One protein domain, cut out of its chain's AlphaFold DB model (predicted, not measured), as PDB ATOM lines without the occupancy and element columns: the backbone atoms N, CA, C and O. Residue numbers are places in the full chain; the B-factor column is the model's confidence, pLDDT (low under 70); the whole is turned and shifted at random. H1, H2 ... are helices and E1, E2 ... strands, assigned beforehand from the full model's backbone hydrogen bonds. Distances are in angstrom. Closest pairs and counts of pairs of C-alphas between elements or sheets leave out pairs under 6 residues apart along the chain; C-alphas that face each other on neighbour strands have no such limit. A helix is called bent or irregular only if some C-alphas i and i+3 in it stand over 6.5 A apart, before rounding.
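Overview. This is residues 57 to 199 of the 201 residues of an uncharacterized protein of Glycomyces artemisiae (UniProt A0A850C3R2). A long, twisted antiparallel sheet curls round one helix, H1, while H2 and H3 fold back one after the other from H1, side by side with their neighbours. The long hairpin of E2 and E3 makes much of the length; H4 and a long link without a named element lead from H3 back to the sheet. The printed part has 143 residues, with four named helices followed by four named strands, in the sheet order E1, E2, E3, E4; the class is mixed, helices and strands. It is only just compact, close to loose, with a radius of gyration of the C-alphas of 17.4 A, and only just elongated, spanning 56 by 28 by 20 A.

Arrangement. H1, residues 60 to 79, and H2, residues 83 to 96, form a helical hairpin: they touch, closest at the C-alphas of Ala 77 and Val 86, 5.3 A, at a shallow tilt of 10 degrees, opposite ways. H2 forms another with H3, residues 99 to 111, closest at the C-alphas of Ala 94 and Gln 102, 6.0 A. H1 and H3 are apart. H4, residues 114 to 120, is close to H3 but not clearly touching it, with the C-alphas of Asp 111 and Gln 117 7.7 A apart. E1, residues 136 to 145, E2, residues 148 to 164, E3, residues 171 to 191, and E4, residues 194 to 198, form a meander, each strand the antiparallel neighbour of the one before. N 143 and O 150 are 2.8 A apart across E1 and E2, N 159 and O 177 2.8 A across E2 and E3, and N 191 and O 194 2.8 A across E3 and E4. E2 bends by 58 degrees at residue 154 and E3 by 75 degrees at residue 178. H1 is on one face of the sheet, in two layers, a helix on a sheet; its closest C-alpha pair with E4 is Pro 60 and Trp 195, 6.0 A. H2 only grazes the sheet with residues 93 to 96, and H3 with residues 99 to 102; H4 is not on it. In H4 every O i to N i+4 pair is within hydrogen-bond range; H1 has 14 of 16, H2 8 of 10 and H3 8 of 9.

Along the chain. H1 begins at C-alpha 60 (175.669, 154.670, 157.468) and is 28.6 A long. H2 is 20.3 A long and only just irregular, with C-alphas 92 and 95 6.8 A apart. H3 is 18.8 A long, E1 27.7 A, E2 44.8 A and E3 45.1 A. E4 ends at C-alpha 198 (186.287, 151.074, 160.580).

Size, cuts and confidence. The two C-alphas farthest apart, those of Ser 57 and Asp 166, are 56.9 A apart. The printed part has no cut. The link from H4 to E1, residues 121 to 135, is long. The mean pLDDT of the printed part is 85.3; residues 109 to 126, of which 114 to 120 belong to H4, are under 70.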
ATOM      1  N   SER A  57     174.570 164.475 158.950       93.31
ATOM      2  CA  SER A  57     173.203 164.106 158.570       93.31
ATOM      3  C   SER A  57     173.114 162.828 157.743       93.31
ATOM      4  O   SER A  57     172.000 162.362 157.522       93.31
ATOM      5  N   ASP A  58     174.241 162.306 157.260       95.69
ATOM      6  CA  ASP A  58     174.258 161.076 156.477       95.69
ATOM      7  C   ASP A  58     173.986 159.872 157.391       95.69
ATOM      8  O   ASP A  58     174.458 159.821 158.530       95.69
ATOM      9  N   SER A  59     173.210 158.908 156.901       95.00
ATOM     10  CA  SER A  59     173.109 157.576 157.510       95.00
ATOM     11  C   SER A  59     174.345 156.724 157.164       95.00
ATOM     12  O   SER A  59     175.071 157.069 156.228       95.00
ATOM     13  N   PRO A  60     174.608 155.602 157.859       94.44
ATOM     14  CA  PRO A  60     175.669 154.670 157.468       94.44
ATOM     15  C   PRO A  60     175.516 154.190 156.021       94.44
ATOM     16  O   PRO A  60     176.500 154.109 155.296       94.44
ATOM     17  N   GLU A  61     174.281 153.954 155.569       95.00
ATOM     18  CA  GLU A  61     173.988 153.588 154.180       95.00
ATOM     19  C   GLU A  61     174.361 154.710 153.206       95.00
ATOM     20  O   GLU A  61     174.928 154.439 152.151       95.00
ATOM     21  N   ASP A  62     174.085 155.973 153.543       95.00
ATOM     22  CA  ASP A  62     174.481 157.112 152.706       95.00
ATOM     23  C   ASP A  62     176.007 157.235 152.617       95.00
ATOM     24  O   ASP A  62     176.539 157.553 151.555       95.00
ATOM     25  N   VAL A  63     176.715 156.982 153.722       94.62
ATOM     26  CA  VAL A  63     178.184 156.980 153.755       94.62
ATOM     27  C   VAL A  63     178.738 155.814 152.932       94.62
ATOM     28  O   VAL A  63     179.607 156.040 152.094       94.62
ATOM     29  N   ALA A  64     178.188 154.606 153.068       93.69
ATOM     30  CA  ALA A  64     178.574 153.446 152.264       93.69
ATOM     31  C   ALA A  64     178.326 153.674 150.762       93.69
ATOM     32  O   ALA A  64     179.209 153.436 149.946       93.69
ATOM     33  N   ASN A  65     177.168 154.226 150.384       93.88
ATOM     34  CA  ASN A  65     176.850 154.553 148.988       93.88
ATOM     35  C   ASN A  65     177.769 155.624 148.384       93.88
ATOM     36  O   ASN A  65     177.848 155.742 147.164       93.88
ATOM     37  N   LYS A  66     178.435 156.424 149.221       93.56
ATOM     38  CA  LYS A  66     179.447 157.390 148.792       93.56
ATOM     39  C   LYS A  66     180.843 156.765 148.723       93.56
ATOM     40  O   LYS A  66     181.585 157.090 147.805       93.56
ATOM     41  N   ALA A  67     181.179 155.869 149.648       91.69
ATOM     42  CA  ALA A  67     182.490 155.229 149.724       91.69
ATOM     43  C   ALA A  67     182.673 154.076 148.716       91.69
ATOM     44  O   ALA A  67     183.712 153.992 148.072       91.69
ATOM     45  N   LEU A  68     181.669 153.211 148.530       90.88
ATOM     46  CA  LEU A  68     181.762 152.023 147.664       90.88
ATOM     47  C   LEU A  68     182.111 152.337 146.195       90.88
ATOM     48  O   LEU A  68     182.944 151.625 145.640       90.88
ATOM     49  N   PRO A  69     181.573 153.394 145.548       91.19
ATOM     50  CA  PRO A  69     182.034 153.795 144.218       91.19
ATOM     51  C   PRO A  69     183.532 154.118 144.169       91.19
ATOM     52  O   PRO A  69     184.198 153.733 143.215       91.19
ATOM     53  N   LEU A  70     184.067 154.763 145.213       91.62
ATOM     54  CA  LEU A  70     185.487 155.111 145.288       91.62
ATOM     55  C   LEU A  70     186.366 153.858 145.409       91.62
ATOM     56  O   LEU A  70     187.481 153.849 144.909       91.62
ATOM     57  N   MET A  71     185.871 152.769 146.010       86.62
ATOM     58  CA  MET A  71     186.581 151.483 145.965       86.62
ATOM     59  C   MET A  71     186.673 150.940 144.533       86.62
ATOM     60  O   MET A  71     187.706 150.396 144.154       86.62
ATOM     61  N   GLY A  72     185.627 151.119 143.721       87.12
ATOM     62  CA  GLY A  72     185.667 150.812 142.288       87.12
ATOM     63  C   GLY A  72     186.724 151.635 141.548       87.12
ATOM     64  O   GLY A  72     187.541 151.065 140.826       87.12
ATOM     65  N   ASP A  73     186.761 152.946 141.799       89.94
ATOM     66  CA  ASP A  73     187.766 153.854 141.228       89.94
ATOM     67  C   ASP A  73     189.194 153.466 141.663       89.94
ATOM     68  O   ASP A  73     190.134 153.558 140.873       89.94
ATOM     69  N   LEU A  74     189.364 152.977 142.899       86.50
ATOM     70  CA  LEU A  74     190.645 152.485 143.414       86.50
ATOM     71  C   LEU A  74     191.113 151.251 142.634       86.50
ATOM     72  O   LEU A  74     192.278 151.186 142.246       86.50
ATOM     73  N   PHE A  75     190.216 150.294 142.372       83.12
ATOM     74  CA  PHE A  75     190.535 149.129 141.544       83.12
ATOM     75  C   PHE A  75     190.905 149.538 140.116       83.12
ATOM     76  O   PHE A  75     191.879 149.020 139.575       83.12
ATOM     77  N   GLU A  76     190.171 150.475 139.512       86.12
ATOM     78  CA  GLU A  76     190.485 150.987 138.172       86.12
ATOM     79  C   GLU A  76     191.871 151.640 138.122       86.12
ATOM     80  O   GLU A  76     192.680 151.304 137.253       86.12
ATOM     81  N   ALA A  77     192.181 152.505 139.090       85.69
ATOM     82  CA  ALA A  77     193.486 153.149 139.201       85.69
ATOM     83  C   ALA A  77     194.624 152.136 139.422       85.69
ATOM     84  O   ALA A  77     195.682 152.247 138.796       85.69
ATOM     85  N   ALA A  78     194.395 151.123 140.264       81.75
ATOM     86  CA  ALA A  78     195.363 150.064 140.527       81.75
ATOM     87  C   ALA A  78     195.637 149.218 139.272       81.75
ATOM     88  O   ALA A  78     196.794 148.998 138.922       81.75
ATOM     89  N   TYR A  79     194.602 148.805 138.531       78.06
ATOM     90  CA  TYR A  79     194.785 148.064 137.277       78.06
ATOM     91  C   TYR A  79     195.476 148.892 136.190       78.06
ATOM     92  O   TYR A  79     196.262 148.354 135.406       78.06
ATOM     93  N   ALA A  80     195.237 150.204 136.169       83.06
ATOM     94  CA  ALA A  80     195.944 151.126 135.291       83.06
ATOM     95  C   ALA A  80     197.424 151.333 135.679       83.06
ATOM     96  O   ALA A  80     198.151 151.958 134.906       83.06
ATOM     97  N   ASN A  81     197.871 150.807 136.831       78.44
ATOM     98  CA  ASN A  81     199.175 151.083 137.443       78.44
ATOM     99  C   ASN A  81     199.460 152.596 137.516       78.44
ATOM    100  O   ASN A  81     200.555 153.057 137.192       78.44
ATOM    101  N   ASP A  82     198.445 153.381 137.894       83.75
ATOM    102  CA  ASP A  82     198.548 154.834 138.031       83.75
ATOM    103  C   ASP A  82     198.624 155.210 139.524       83.75
ATOM    104  O   ASP A  82     197.588 155.380 140.174       83.75
ATOM    105  N   PRO A  83     199.836 155.334 140.102       81.75
ATOM    106  CA  PRO A  83     199.999 155.609 141.528       81.75
ATOM    107  C   PRO A  83     199.463 156.988 141.930       81.75
ATOM    108  O   PRO A  83     198.997 157.157 143.056       81.75
ATOM    109  N   ASP A  84     199.480 157.969 141.019       86.00
ATOM    110  CA  ASP A  84     198.915 159.295 141.281       86.00
ATOM    111  C   ASP A  84     197.379 159.214 141.364       86.00
ATOM    112  O   ASP A  84     196.767 159.867 142.215       86.00
ATOM    113  N   ALA A  85     196.747 158.399 140.509       88.31
ATOM    114  CA  ALA A  85     195.310 158.139 140.577       88.31
ATOM    115  C   ALA A  85     194.931 157.335 141.830       88.31
ATOM    116  O   ALA A  85     193.971 157.707 142.504       88.31
ATOM    117  N   VAL A  86     195.706 156.302 142.183       86.06
ATOM    118  CA  VAL A  86     195.519 155.523 143.420       86.06
ATOM    119  C   VAL A  86     195.562 156.447 144.634       86.06
ATOM    120  O   VAL A  86     194.619 156.458 145.424       86.06
ATOM    121  N   GLN A  87     196.597 157.285 144.753       87.31
ATOM    122  CA  GLN A  87     196.706 158.229 145.865       87.31
ATOM    123  C   GLN A  87     195.534 159.218 145.894       87.31
ATOM    124  O   GLN A  87     195.007 159.511 146.964       87.31
ATOM    125  N   GLY A  88     195.091 159.709 144.733       90.44
ATOM    126  CA  GLY A  88     193.929 160.593 144.648       90.44
ATOM    127  C   GLY A  88     192.651 159.948 145.190       90.44
ATOM    128  O   GLY A  88     191.917 160.585 145.944       90.44
ATOM    129  N   VAL A  89     192.410 158.676 144.865       91.00
ATOM    130  CA  VAL A  89     191.248 157.933 145.377       91.00
ATOM    131  C   VAL A  89     191.377 157.649 146.878       91.00
ATOM    132  O   VAL A  89     190.393 157.753 147.607       91.00
ATOM    133  N   ILE A  90     192.585 157.345 147.365       89.25
ATOM    134  CA  ILE A  90     192.869 157.173 148.799       89.25
ATOM    135  C   ILE A  90     192.566 158.456 149.578       89.25
ATOM    136  O   ILE A  90     191.887 158.400 150.606       89.25
ATOM    137  N   ASP A  91     193.004 159.609 149.068       91.25
ATOM    138  CA  ASP A  91     192.726 160.921 149.660       91.25
ATOM    139  C   ASP A  91     191.214 161.213 149.700       91.25
ATOM    140  O   ASP A  91     190.712 161.781 150.675       91.25
ATOM    141  N   ASP A  92     190.477 160.798 148.665       92.56
ATOM    142  CA  ASP A  92     189.020 160.942 148.586       92.56
ATOM    143  C   ASP A  92     188.274 159.968 149.519       92.56
ATOM    144  O   ASP A  92     187.213 160.317 150.044       92.56
ATOM    145  N   LEU A  93     188.829 158.778 149.780       91.81
ATOM    146  CA  LEU A  93     188.305 157.794 150.736       91.81
ATOM    147  C   LEU A  93     188.625 158.153 152.194       91.81
ATOM    148  O   LEU A  93     187.842 157.818 153.084       91.81
ATOM    149  N   ALA A  94     189.731 158.851 152.469       92.44
ATOM    150  CA  ALA A  94     190.182 159.174 153.827       92.44
ATOM    151  C   ALA A  94     189.083 159.774 154.739       92.44
ATOM    152  O   ALA A  94     188.924 159.308 155.870       92.44
ATOM    153  N   PRO A  95     188.242 160.730 154.293       94.06
ATOM    154  CA  PRO A  95     187.151 161.274 155.104       94.06
ATOM    155  C   PRO A  95     186.099 160.243 155.533       94.06
ATOM    156  O   PRO A  95     185.376 160.489 156.500       94.06
ATOM    157  N   PHE A  96     185.994 159.123 154.815       94.56
ATOM    158  CA  PHE A  96     185.023 158.058 155.046       94.56
ATOM    159  C   PHE A  96     185.512 156.989 156.011       94.56
ATOM    160  O   PHE A  96     184.692 156.175 156.414       94.56
ATOM    161  N   MET A  97     186.788 156.971 156.404       93.62
ATOM    162  CA  MET A  97     187.357 155.875 157.194       93.62
ATOM    163  C   MET A  97     187.917 156.341 158.537       93.62
ATOM    164  O   MET A  97     188.359 157.482 158.694       93.62
ATOM    165  N   CYS A  98     187.927 155.436 159.509       93.25
ATOM    166  CA  CYS A  98     188.684 155.553 160.750       93.25
ATOM    167  C   CYS A  98     190.196 155.655 160.471       93.25
ATOM    168  O   CYS A  98     190.696 155.105 159.492       93.25
ATOM    169  N   GLU A  99     190.942 156.288 161.382       90.50
ATOM    170  CA  GLU A  99     192.408 156.451 161.290       90.50
ATOM    171  C   GLU A  99     193.152 155.111 161.126       90.50
ATOM    172  O   GLU A  99     194.153 155.035 160.413       90.50
ATOM    173  N   SER A 100     192.643 154.037 161.743       86.00
ATOM    174  CA  SER A 100     193.215 152.692 161.617       86.00
ATOM    175  C   SER A 100     193.166 152.172 160.180       86.00
ATOM    176  O   SER A 100     194.186 151.744 159.653       86.00
ATOM    177  N   MET A 101     192.005 152.278 159.536       85.81
ATOM    178  CA  MET A 101     191.784 151.804 158.170       85.81
ATOM    179  C   MET A 101     192.478 152.712 157.143       85.81
ATOM    180  O   MET A 101     193.002 152.222 156.149       85.81
ATOM    181  N   GLN A 102     192.576 154.021 157.417       87.62
ATOM    182  CA  GLN A 102     193.404 154.935 156.616       87.62
ATOM    183  C   GLN A 102     194.872 154.494 156.601       87.62
ATOM    184  O   GLN A 102     195.462 154.376 155.532       87.62
ATOM    185  N   SER A 103     195.437 154.189 157.773       85.31
ATOM    186  CA  SER A 103     196.842 153.776 157.893       85.31
ATOM    187  C   SER A 103     197.132 152.464 157.150       85.31
ATOM    188  O   SER A 103     198.195 152.309 156.553       85.31
ATOM    189  N   GLU A 104     196.197 151.512 157.181       82.38
ATOM    190  CA  GLU A 104     196.319 150.247 156.440       82.38
ATOM    191  C   GLU A 104     196.239 150.456 154.928       82.38
ATOM    192  O   GLU A 104     196.996 149.839 154.176       82.38
ATOM    193  N   MET A 105     195.357 151.345 154.475       80.94
ATOM    194  CA  MET A 105     195.188 151.622 153.053       80.94
ATOM    195  C   MET A 105     196.373 152.403 152.474       80.94
ATOM    196  O   MET A 105     196.807 152.096 151.367       80.94
ATOM    197  N   GLU A 106     196.953 153.339 153.233       79.38
ATOM    198  CA  GLU A 106     198.216 154.001 152.875       79.38
ATOM    199  C   GLU A 106     199.361 152.988 152.738       79.38
ATOM    200  O   GLU A 106     200.108 153.040 151.765       79.38
ATOM    201  N   GLY A 107     199.465 152.022 153.660       73.81
ATOM    202  CA  GLY A 107     200.445 150.936 153.547       73.81
ATOM    203  C   GLY A 107     200.192 150.030 152.336       73.81
ATOM    204  O   GLY A 107     201.124 149.652 151.637       73.81
ATOM    205  N   THR A 108     198.924 149.739 152.041       70.12
ATOM    206  CA  THR A 108     198.539 148.908 150.890       70.12
ATOM    207  C   THR A 108     198.844 149.602 149.561       70.12
ATOM    208  O   THR A 108     199.219 148.937 148.604       70.12
ATOM    209  N   ALA A 109     198.733 150.930 149.484       67.94
ATOM    210  CA  ALA A 109     199.068 151.698 148.284       67.94
ATOM    211  C   ALA A 109     200.529 151.517 147.855       67.94
ATOM    212  O   ALA A 109     200.815 151.430 146.663       67.94
ATOM    213  N   GLU A 110     201.438 151.425 148.830       66.00
ATOM    214  CA  GLU A 110     202.854 151.133 148.589       66.00
ATOM    215  C   GLU A 110     203.055 149.701 148.056       66.00
ATOM    216  O   GLU A 110     203.966 149.465 147.264       66.00
ATOM    217  N   ASP A 111     202.177 148.768 148.435       64.12
ATOM    218  CA  ASP A 111     202.221 147.359 148.027       64.12
ATOM    219  C   ASP A 111     201.504 147.073 146.689       64.12
ATOM    220  O   ASP A 111     201.742 146.024 146.082       64.12
ATOM    221  N   LEU A 112     200.644 147.980 146.205       64.38
ATOM    222  CA  LEU A 112     199.901 147.845 144.939       64.38
ATOM    223  C   LEU A 112     200.761 148.071 143.682       64.38
ATOM    224  O   LEU A 112     200.256 147.927 142.569       64.38
ATOM    225  N   ASP A 113     202.053 148.373 143.832       67.38
ATOM    226  CA  ASP A 113     203.008 148.404 142.722       67.38
ATOM    227  C   ASP A 113     203.337 146.969 142.264       67.38
ATOM    228  O   ASP A 113     204.326 146.342 142.663       67.38
ATOM    229  N   PHE A 114     202.442 146.414 141.443       64.94
ATOM    230  CA  PHE A 114     202.556 145.056 140.915       64.94
ATOM    231  C   PHE A 114     203.827 144.876 140.075       64.94
ATOM    232  O   PHE A 114     204.431 143.802 140.109       64.94
ATOM    233  N   GLU A 115     204.254 145.909 139.342       64.69
ATOM    234  CA  GLU A 115     205.517 145.879 138.601       64.69
ATOM    235  C   GLU A 115     206.706 145.761 139.559       64.69
ATOM    236  O   GLU A 115     207.551 144.887 139.357       64.69
ATOM    237  N   ALA A 116     206.746 146.537 140.646       66.25
ATOM    238  CA  ALA A 116     207.807 146.417 141.648       66.25
ATOM    239  C   ALA A 116     207.813 145.050 142.353       66.25
ATOM    240  O   ALA A 116     208.886 144.474 142.564       66.25
ATOM    241  N   GLN A 117     206.643 144.486 142.682       65.75
ATOM    242  CA  GLN A 117     206.560 143.122 143.228       65.75
ATOM    243  C   GLN A 117     207.042 142.070 142.224       65.75
ATOM    244  O   GLN A 117     207.796 141.162 142.582       65.75
ATOM    245  N   ALA A 118     206.637 142.185 140.959       66.56
ATOM    246  CA  ALA A 118     207.072 141.279 139.908       66.56
ATOM    247  C   ALA A 118     208.591 141.356 139.687       66.56
ATOM    248  O   ALA A 118     209.247 140.314 139.583       66.56
ATOM    249  N   GLU A 119     209.167 142.561 139.699       68.25
ATOM    250  CA  GLU A 119     210.613 142.774 139.628       68.25
ATOM    251  C   GLU A 119     211.354 142.125 140.809       68.25
ATOM    252  O   GLU A 119     212.359 141.439 140.583       68.25
ATOM    253  N   ASP A 120     210.859 142.264 142.047       69.50
ATOM    254  CA  ASP A 120     211.453 141.623 143.237       69.50
ATOM    255  C   ASP A 120     211.394 140.087 143.153       69.50
ATOM    256  O   ASP A 120     212.338 139.380 143.524       69.50
ATOM    257  N   MET A 121     210.328 139.553 142.551       66.94
ATOM    258  CA  MET A 121     210.181 138.124 142.258       66.94
ATOM    259  C   MET A 121     211.011 137.648 141.051       66.94
ATOM    260  O   MET A 121     211.037 136.449 140.753       66.94
ATOM    261  N   GLY A 122     211.727 138.550 140.368       66.06
ATOM    262  CA  GLY A 122     212.544 138.245 139.192       66.06
ATOM    263  C   GLY A 122     211.734 137.995 137.916       66.06
ATOM    264  O   GLY A 122     212.259 137.409 136.965       66.06
ATOM    265  N   VAL A 123     210.470 138.419 137.893       68.12
ATOM    266  CA  VAL A 123     209.578 138.374 136.733       68.12
ATOM    267  C   VAL A 123     209.733 139.691 135.973       68.12
ATOM    268  O   VAL A 123     209.234 140.726 136.385       68.12
ATOM    269  N   THR A 124     210.464 139.663 134.858       63.53
ATOM    270  CA  THR A 124     210.836 140.881 134.110       63.53
ATOM    271  C   THR A 124     209.917 141.214 132.936       63.53
ATOM    272  O   THR A 124     210.108 142.239 132.296       63.53
ATOM    273  N   ASP A 125     208.963 140.339 132.618       68.94
ATOM    274  CA  ASP A 125     208.057 140.468 131.471       68.94
ATOM    275  C   ASP A 125     206.630 140.113 131.910       68.94
ATOM    276  O   ASP A 125     206.070 139.095 131.500       68.94
ATOM    277  N   VAL A 126     206.049 140.927 132.794       69.81
ATOM    278  CA  VAL A 126     204.614 140.835 133.078       69.81
ATOM    279  C   VAL A 126     203.862 141.552 131.952       69.81
ATOM    280  O   VAL A 126     204.128 142.727 131.696       69.81
ATOM    281  N   PRO A 127     202.924 140.891 131.254       75.94
ATOM    282  CA  PRO A 127     202.068 141.580 130.298       75.94
ATOM    283  C   PRO A 127     201.169 142.600 131.020       75.94
ATOM    284  O   PRO A 127     200.749 142.341 132.148       75.94
ATOM    285  N   PRO A 128     200.814 143.729 130.381       75.19
ATOM    286  CA  PRO A 128     199.878 144.678 130.977       75.19
ATOM    287  C   PRO A 128     198.532 144.000 131.258       75.19
ATOM    288  O   PRO A 128     198.067 143.178 130.459       75.19
ATOM    289  N   ILE A 129     197.907 144.352 132.382       78.19
ATOM    290  CA  ILE A 129     196.547 143.911 132.697       78.19
ATOM    291  C   ILE A 129     195.587 144.709 131.808       78.19
ATOM    292  O   ILE A 129     195.362 145.892 132.031       78.19
ATOM    293  N   ASP A 130     195.044 144.065 130.776       75.25
ATOM    294  CA  ASP A 130     194.042 144.645 129.870       75.25
ATOM    295  C   ASP A 130     192.678 144.003 130.148       75.25
ATOM    296  O   ASP A 130     192.192 143.153 129.396       75.25
ATOM    297  N   ILE A 131     192.109 144.331 131.308       74.06
ATOM    298  CA  ILE A 131     190.798 143.845 131.742       74.06
ATOM    299  C   ILE A 131     189.899 145.043 132.000       74.06
ATOM    300  O   ILE A 131     190.267 145.980 132.702       74.06
ATOM    301  N   GLU A 132     188.700 144.994 131.429       78.56
ATOM    302  CA  GLU A 132     187.672 145.995 131.682       78.56
ATOM    303  C   GLU A 132     187.171 145.847 133.123       78.56
ATOM    304  O   GLU A 132     186.619 144.809 133.505       78.56
ATOM    305  N   VAL A 133     187.381 146.887 133.928       75.06
ATOM    306  CA  VAL A 133     186.910 146.939 135.312       75.06
ATOM    307  C   VAL A 133     185.400 147.153 135.301       75.06
ATOM    308  O   VAL A 133     184.913 148.254 135.073       75.06
ATOM    309  N   ASP A 134     184.647 146.079 135.528       84.19
ATOM    310  CA  ASP A 134     183.187 146.118 135.682       84.19
ATOM    311  C   ASP A 134     182.830 146.003 137.166       84.19
ATOM    312  O   ASP A 134     182.462 144.929 137.647       84.19
ATOM    313  N   PHE A 135     183.013 147.093 137.914       86.25
ATOM    314  CA  PHE A 135     182.645 147.159 139.327       86.25
ATOM    315  C   PHE A 135     181.189 147.605 139.482       86.25
ATOM    316  O   PHE A 135     180.785 148.678 139.033       86.25
ATOM    317  N   SER A 136     180.398 146.796 140.173       90.12
ATOM    318  CA  SER A 136     179.041 147.140 140.585       90.12
ATOM    319  C   SER A 136     178.824 146.728 142.030       90.12
ATOM    320  O   SER A 136     179.337 145.695 142.453       90.12
ATOM    321  N   TYR A 137     178.021 147.495 142.757       90.81
ATOM    322  CA  TYR A 137     177.682 147.201 144.142       90.81
ATOM    323  C   TYR A 137     176.191 147.421 144.404       90.81
ATOM    324  O   TYR A 137     175.531 148.210 143.720       90.81
ATOM    325  N   GLU A 138     175.674 146.754 145.430       92.00
ATOM    326  CA  GLU A 138     174.339 146.978 145.973       92.00
ATOM    327  C   GLU A 138     174.408 146.959 147.501       92.00
ATOM    328  O   GLU A 138     174.855 145.990 148.106       92.00
ATOM    329  N   VAL A 139     173.956 148.035 148.151       93.44
ATOM    330  CA  VAL A 139     173.756 148.032 149.606       93.44
ATOM    331  C   VAL A 139     172.477 147.253 149.901       93.44
ATOM    332  O   VAL A 139     171.394 147.637 149.460       93.44
ATOM    333  N   THR A 140     172.604 146.155 150.643       93.00
ATOM    334  CA  THR A 140     171.508 145.205 150.891       93.00
ATOM    335  C   THR A 140     170.796 145.448 152.220       93.00
ATOM    336  O   THR A 140     169.624 145.088 152.367       93.00
ATOM    337  N   GLY A 141     171.462 146.105 153.171       90.44
ATOM    338  CA  GLY A 141     170.853 146.529 154.424       90.44
ATOM    339  C   GLY A 141     171.839 147.174 155.385       90.44
ATOM    340  O   GLY A 141     173.043 147.218 155.143       90.44
ATOM    341  N   SER A 142     171.313 147.666 156.503       94.06
ATOM    342  CA  SER A 142     172.120 148.160 157.609       94.06
ATOM    343  C   SER A 142     171.496 147.843 158.965       94.06
ATOM    344  O   SER A 142     170.282 147.653 159.109       94.06
ATOM    345  N   SER A 143     172.349 147.787 159.984       95.00
ATOM    346  CA  SER A 143     171.963 147.683 161.385       95.00
ATOM    347  C   SER A 143     172.700 148.747 162.187       95.00
ATOM    348  O   SER A 143     173.924 148.797 162.156       95.00
ATOM    349  N   GLU A 144     171.960 149.593 162.903       95.25
ATOM    350  CA  GLU A 144     172.518 150.625 163.782       95.25
ATOM    351  C   GLU A 144     172.333 150.245 165.257       95.25
ATOM    352  O   GLU A 144     171.221 149.918 165.689       95.25
ATOM    353  N   ASP A 145     173.402 150.369 166.046       94.88
ATOM    354  CA  ASP A 145     173.386 150.298 167.508       94.88
ATOM    355  C   ASP A 145     174.145 151.494 168.104       94.88
ATOM    356  O   ASP A 145     175.370 151.499 168.260       94.88
ATOM    357  N   GLY A 146     173.396 152.558 168.408       93.56
ATOM    358  CA  GLY A 146     173.922 153.786 169.001       93.56
ATOM    359  C   GLY A 146     174.914 154.512 168.089       93.56
ATOM    360  O   GLY A 146     174.518 155.124 167.098       93.56
ATOM    361  N   ASP A 147     176.191 154.466 168.466       96.00
ATOM    362  CA  ASP A 147     177.304 155.088 167.736       96.00
ATOM    363  C   ASP A 147     178.077 154.073 166.873       96.00
ATOM    364  O   ASP A 147     179.165 154.373 166.389       96.00
ATOM    365  N   THR A 148     177.517 152.878 166.670       95.62
ATOM    366  CA  THR A 148     178.057 151.837 165.786       95.62
ATOM    367  C   THR A 148     177.011 151.398 164.769       95.62
ATOM    368  O   THR A 148     175.810 151.470 165.041       95.62
ATOM    369  N   ALA A 149     177.453 150.961 163.595       96.00
ATOM    370  CA  ALA A 149     176.582 150.367 162.595       96.00
ATOM    371  C   ALA A 149     177.326 149.330 161.751       96.00
ATOM    372  O   ALA A 149     178.544 149.385 161.621       96.00
ATOM    373  N   THR A 150     176.583 148.421 161.139       96.19
ATOM    374  CA  THR A 150     177.081 147.505 160.110       96.19
ATOM    375  C   THR A 150     176.233 147.710 158.863       96.19
ATOM    376  O   THR A 150     175.007 147.777 158.966       96.19
ATOM    377  N   VAL A 151     176.871 147.847 157.703       95.56
ATOM    378  CA  VAL A 151     176.202 147.951 156.402       95.56
ATOM    379  C   VAL A 151     176.583 146.735 155.575       95.56
ATOM    380  O   VAL A 151     177.760 146.530 155.287       95.56
ATOM    381  N   ASP A 152     175.580 145.955 155.194       94.75
ATOM    382  CA  ASP A 152     175.726 144.779 154.347       94.75
ATOM    383  C   ASP A 152     175.636 145.204 152.879       94.75
ATOM    384  O   ASP A 152     174.716 145.928 152.477       94.75
ATOM    385  N   TYR A 153     176.547 144.720 152.047       91.31
ATOM    386  CA  TYR A 153     176.562 145.007 150.618       91.31
ATOM    387  C   TYR A 153     176.946 143.771 149.811       91.31
ATOM    388  O   TYR A 153     177.560 142.833 150.312       91.31
ATOM    389  N   THR A 154     176.567 143.769 148.541       92.38
ATOM    390  CA  THR A 154     177.086 142.834 147.549       92.38
ATOM    391  C   THR A 154     177.933 143.592 146.544       92.38
ATOM    392  O   THR A 154     177.604 144.721 146.170       92.38
ATOM    393  N   ILE A 155     179.027 142.978 146.105       89.31
ATOM    394  CA  ILE A 155     179.855 143.469 145.006       89.31
ATOM    395  C   ILE A 155     179.918 142.438 143.889       89.31
ATOM    396  O   ILE A 155     179.923 141.229 144.115       89.31
ATOM    397  N   SER A 156     180.030 142.947 142.672       87.56
ATOM    398  CA  SER A 156     180.417 142.167 141.509       87.56
ATOM    399  C   SER A 156     181.529 142.933 140.806       87.56
ATOM    400  O   SER A 156     181.342 144.095 140.443       87.56
ATOM    401  N   TYR A 157     182.677 142.295 140.585       86.06
ATOM    402  CA  TYR A 157     183.820 142.876 139.867       86.06
ATOM    403  C   TYR A 157     184.425 141.884 138.863       86.06
ATOM    404  O   TYR A 157     184.099 140.696 138.871       86.06
ATOM    405  N   ASN A 158     185.245 142.381 137.938       84.00
ATOM    406  CA  ASN A 158     186.109 141.534 137.121       84.00
ATOM    407  C   ASN A 158     187.468 141.425 137.812       84.00
ATOM    408  O   ASN A 158     188.076 142.438 138.156       84.00
ATOM    409  N   SER A 159     187.928 140.197 138.021       80.00
ATOM    410  CA  SER A 159     189.235 139.899 138.594       80.00
ATOM    411  C   SER A 159     190.223 139.502 137.503       80.00
ATOM    412  O   SER A 159     189.881 138.747 136.585       80.00
ATOM    413  N   ALA A 160     191.453 140.001 137.619       80.56
ATOM    414  CA  ALA A 160     192.568 139.597 136.779       80.56
ATOM    415  C   ALA A 160     193.207 138.310 137.300       80.56
ATOM    416  O   ALA A 160     193.881 138.304 138.328       80.56
ATOM    417  N   VAL A 161     193.039 137.216 136.560       81.31
ATOM    418  CA  VAL A 161     193.683 135.938 136.872       81.31
ATOM    419  C   VAL A 161     194.897 135.758 135.957       81.31
ATOM    420  O   VAL A 161     194.722 135.766 134.734       81.31
ATOM    421  N   PRO A 162     196.118 135.603 136.503       80.88
ATOM    422  CA  PRO A 162     197.312 135.432 135.688       80.88
ATOM    423  C   PRO A 162     197.294 134.077 134.977       80.88
ATOM    424  O   PRO A 162     197.055 133.029 135.583       80.88
ATOM    425  N   GLU A 163     197.600 134.090 133.684       83.69
ATOM    426  CA  GLU A 163     197.875 132.882 132.916       83.69
ATOM    427  C   GLU A 163     199.363 132.559 133.005       83.69
ATOM    428  O   GLU A 163     200.203 133.398 132.680       83.69
ATOM    429  N   PHE A 164     199.695 131.335 133.416       84.38
ATOM    430  CA  PHE A 164     201.083 130.898 133.538       84.38
ATOM    431  C   PHE A 164     201.536 130.089 132.321       84.38
ATOM    432  O   PHE A 164     200.803 129.232 131.819       84.38
ATOM    433  N   GLY A 165     202.772 130.329 131.884       83.00
ATOM    434  CA  GLY A 165     203.429 129.553 130.840       83.00
ATOM    435  C   GLY A 165     203.769 128.123 131.275       83.00
ATOM    436  O   GLY A 165     203.616 127.734 132.432       83.00
ATOM    437  N   ASP A 166     204.299 127.329 130.340       85.69
ATOM    438  CA  ASP A 166     204.671 125.920 130.572       85.69
ATOM    439  C   ASP A 166     205.734 125.731 131.676       85.69
ATOM    440  O   ASP A 166     205.896 124.630 132.209       85.69
ATOM    441  N   ASP A 167     206.483 126.785 132.006       82.31
ATOM    442  CA  ASP A 167     207.466 126.790 133.092       82.31
ATOM    443  C   ASP A 167     206.841 126.993 134.482       82.31
ATOM    444  O   ASP A 167     207.530 126.807 135.487       82.31
ATOM    445  N   GLY A 168     205.549 127.339 134.544       77.19
ATOM    446  CA  GLY A 168     204.789 127.586 135.768       77.19
ATOM    447  C   GLY A 168     205.240 128.816 136.559       77.19
ATOM    448  O   GLY A 168     204.818 128.972 137.700       77.19
ATOM    449  N   MET A 169     206.115 129.644 135.985       74.88
ATOM    450  CA  MET A 169     206.746 130.786 136.662       74.88
ATOM    451  C   MET A 169     206.609 132.084 135.861       74.88
ATOM    452  O   MET A 169     206.684 133.162 136.441       74.88
ATOM    453  N   SER A 170     206.409 131.998 134.544       79.38
ATOM    454  CA  SER A 170     206.179 133.156 133.679       79.38
ATOM    455  C   SER A 170     204.689 133.465 133.550       79.38
ATOM    456  O   SER A 170     203.893 132.560 133.301       79.38
ATOM    457  N   VAL A 171     204.310 134.738 133.692       81.19
ATOM    458  CA  VAL A 171     202.957 135.211 133.363       81.19
ATOM    459  C   VAL A 171     202.913 135.496 131.863       81.19
ATOM    460  O   VAL A 171     203.671 136.318 131.360       81.19
ATOM    461  N   THR A 172     202.054 134.794 131.127       85.81
ATOM    462  CA  THR A 172     201.931 134.913 129.663       85.81
ATOM    463  C   THR A 172     200.744 135.756 129.220       85.81
ATOM    464  O   THR A 172     200.676 136.150 128.055       85.81
ATOM    465  N   GLY A 173     199.811 136.025 130.129       84.75
ATOM    466  CA  GLY A 173     198.590 136.768 129.858       84.75
ATOM    467  C   GLY A 173     197.733 136.914 131.106       84.75
ATOM    468  O   GLY A 173     198.119 136.486 132.196       84.75
ATOM    469  N   TRP A 174     196.558 137.505 130.918       83.94
ATOM    470  CA  TRP A 174     195.554 137.685 131.957       83.94
ATOM    471  C   TRP A 174     194.200 137.241 131.426       83.94
ATOM    472  O   TRP A 174     193.799 137.609 130.320       83.94
ATOM    473  N   THR A 175     193.478 136.473 132.230       85.81
ATOM    474  CA  THR A 175     192.071 136.160 131.985       85.81
ATOM    475  C   THR A 175     191.196 136.940 132.944       85.81
ATOM    476  O   THR A 175     191.492 137.014 134.133       85.81
ATOM    477  N   SER A 176     190.100 137.485 132.423       85.19
ATOM    478  CA  SER A 176     189.052 138.088 133.238       85.19
ATOM    479  C   SER A 176     188.139 137.003 133.791       85.19
ATOM    480  O   SER A 176     187.487 136.291 133.023       85.19
ATOM    481  N   GLU A 177     188.047 136.915 135.112       86.44
ATOM    482  CA  GLU A 177     187.031 136.128 135.808       86.44
ATOM    483  C   GLU A 177     186.008 137.076 136.437       86.44
ATOM    484  O   GLU A 177     186.370 138.014 137.144       86.44
ATOM    485  N   ARG A 178     184.719 136.859 136.151       87.19
ATOM    486  CA  ARG A 178     183.637 137.642 136.754       87.19
ATOM    487  C   ARG A 178     183.331 137.070 138.132       87.19
ATOM    488  O   ARG A 178     182.906 135.919 138.230       87.19
ATOM    489  N   VAL A 179     183.498 137.886 139.165       84.44
ATOM    490  CA  VAL A 179     182.967 137.618 140.502       84.44
ATOM    491  C   VAL A 179     181.584 138.261 140.578       84.44
ATOM    492  O   VAL A 179     181.439 139.443 140.264       84.44
ATOM    493  N   GLU A 180     180.568 137.473 140.930       90.69
ATOM    494  CA  GLU A 180     179.172 137.915 141.023       90.69
ATOM    495  C   GLU A 180     178.654 137.773 142.454       90.69
ATOM    496  O   GLU A 180     178.858 136.733 143.085       90.69
ATOM    497  N   ASP A 181     177.928 138.793 142.914       88.12
ATOM    498  CA  ASP A 181     177.138 138.792 144.148       88.12
ATOM    499  C   ASP A 181     177.933 138.354 145.395       88.12
ATOM    500  O   ASP A 181     177.418 137.644 146.268       88.12
ATOM    501  N   GLU A 182     179.197 138.771 145.493       87.62
ATOM    502  CA  GLU A 182     180.009 138.547 146.685       87.62
ATOM    503  C   GLU A 182     179.465 139.421 147.817       87.62
ATOM    504  O   GLU A 182     179.501 140.648 147.744       87.62
ATOM    505  N   ALA A 183     178.890 138.774 148.832       91.19
ATOM    506  CA  ALA A 183     178.299 139.442 149.981       91.19
ATOM    507  C   ALA A 183     179.357 139.713 151.050       91.19
ATOM    508  O   ALA A 183     180.063 138.797 151.474       91.19
ATOM    509  N   ASP A 184     179.391 140.951 151.525       92.44
ATOM    510  CA  ASP A 184     180.314 141.414 152.549       92.44
ATOM    511  C   ASP A 184     179.642 142.488 153.426       92.44
ATOM    512  O   ASP A 184     178.498 142.893 153.192       92.44
ATOM    513  N   SER A 185     180.323 142.913 154.484       92.25
ATOM    514  CA  SER A 185     179.802 143.880 155.445       92.25
ATOM    515  C   SER A 185     180.881 144.858 155.885       92.25
ATOM    516  O   SER A 185     181.993 144.458 156.223       92.25
ATOM    517  N   MET A 186     180.530 146.138 155.958       92.44
ATOM    518  CA  MET A 186     181.413 147.197 156.438       92.44
ATOM    519  C   MET A 186     180.909 147.713 157.780       92.44
ATOM    520  O   MET A 186     179.723 148.016 157.941       92.44
ATOM    521  N   ASN A 187     181.811 147.817 158.753       95.00
ATOM    522  CA  ASN A 187     181.488 148.356 160.068       95.00
ATOM    523  C   ASN A 187     181.732 149.856 160.094       95.00
ATOM    524  O   ASN A 187     182.680 150.355 159.496       95.00
ATOM    525  N   PHE A 188     180.871 150.569 160.806       95.31
ATOM    526  CA  PHE A 188     180.906 152.012 160.935       95.31
ATOM    527  C   PHE A 188     180.882 152.429 162.397       95.31
ATOM    528  O   PHE A 188     180.155 151.863 163.218       95.31
ATOM    529  N   VAL A 189     181.625 153.487 162.703       96.06
ATOM    530  CA  VAL A 189     181.602 154.173 163.996       96.06
ATOM    531  C   VAL A 189     181.268 155.640 163.769       96.06
ATOM    532  O   VAL A 189     181.708 156.256 162.795       96.06
ATOM    533  N   LYS A 190     180.453 156.212 164.655       95.00
ATOM    534  CA  LYS A 190     180.127 157.636 164.638       95.00
ATOM    535  C   LYS A 190     181.180 158.422 165.417       95.00
ATOM    536  O   LYS A 190     181.206 158.400 166.645       95.00
ATOM    537  N   GLU A 191     182.001 159.179 164.700       94.19
ATOM    538  CA  GLU A 191     183.011 160.082 165.255       94.19
ATOM    539  C   GLU A 191     182.598 161.536 165.030       94.19
ATOM    540  O   GLU A 191     182.304 161.944 163.909       94.19
ATOM    541  N   ASP A 192     182.532 162.335 166.101       92.19
ATOM    542  CA  ASP A 192     182.115 163.748 166.042       92.19
ATOM    543  C   ASP A 192     180.779 163.978 165.298       92.19
ATOM    544  O   ASP A 192     180.526 165.029 164.706       92.19
ATOM    545  N   GLY A 193     179.888 162.984 165.359       93.00
ATOM    546  CA  GLY A 193     178.582 162.999 164.703       93.00
ATOM    547  C   GLY A 193     178.580 162.526 163.247       93.00
ATOM    548  O   GLY A 193     177.500 162.471 162.668       93.00
ATOM    549  N   VAL A 194     179.728 162.160 162.675       96.06
ATOM    550  CA  VAL A 194     179.886 161.671 161.296       96.06
ATOM    551  C   VAL A 194     180.205 160.176 161.311       96.06
ATOM    552  O   VAL A 194     181.041 159.731 162.091       96.06
ATOM    553  N   TRP A 195     179.540 159.392 160.466       96.50
ATOM    554  CA  TRP A 195     179.848 157.969 160.319       96.50
ATOM    555  C   TRP A 195     181.115 157.757 159.498       96.50
ATOM    556  O   TRP A 195     181.302 158.404 158.467       96.50
ATOM    557  N   LYS A 196     181.945 156.814 159.940       95.19
ATOM    558  CA  LYS A 196     183.163 156.392 159.253       95.19
ATOM    559  C   LYS A 196     183.290 154.879 159.267       95.19
ATOM    560  O   LYS A 196     182.954 154.271 160.276       95.19
ATOM    561  N   ALA A 197     183.772 154.310 158.172       93.94
ATOM    562  CA  ALA A 197     184.113 152.908 158.017       93.94
ATOM    563  C   ALA A 197     185.339 152.557 158.866       93.94
ATOM    564  O   ALA A 197     186.344 153.268 158.847       93.94
ATOM    565  N   CYS A 198     185.257 151.483 159.635       91.75
ATOM    566  CA  CYS A 198     186.287 151.074 160.580       91.75
ATOM    567  C   CYS A 198     186.416 149.549 160.556       91.75
ATOM    568  O   CYS A 198     185.464 148.845 160.210       91.75
ATOM    569  N   ASP A 199     187.583 149.040 160.948       82.94
ATOM    570  CA  ASP A 199     187.785 147.600 161.092       82.94
ATOM    571  C   ASP A 199     186.857 147.021 162.179       82.94
ATOM    572  O   ASP A 199     186.516 147.687 163.168       82.94
TER     573      ASP A 199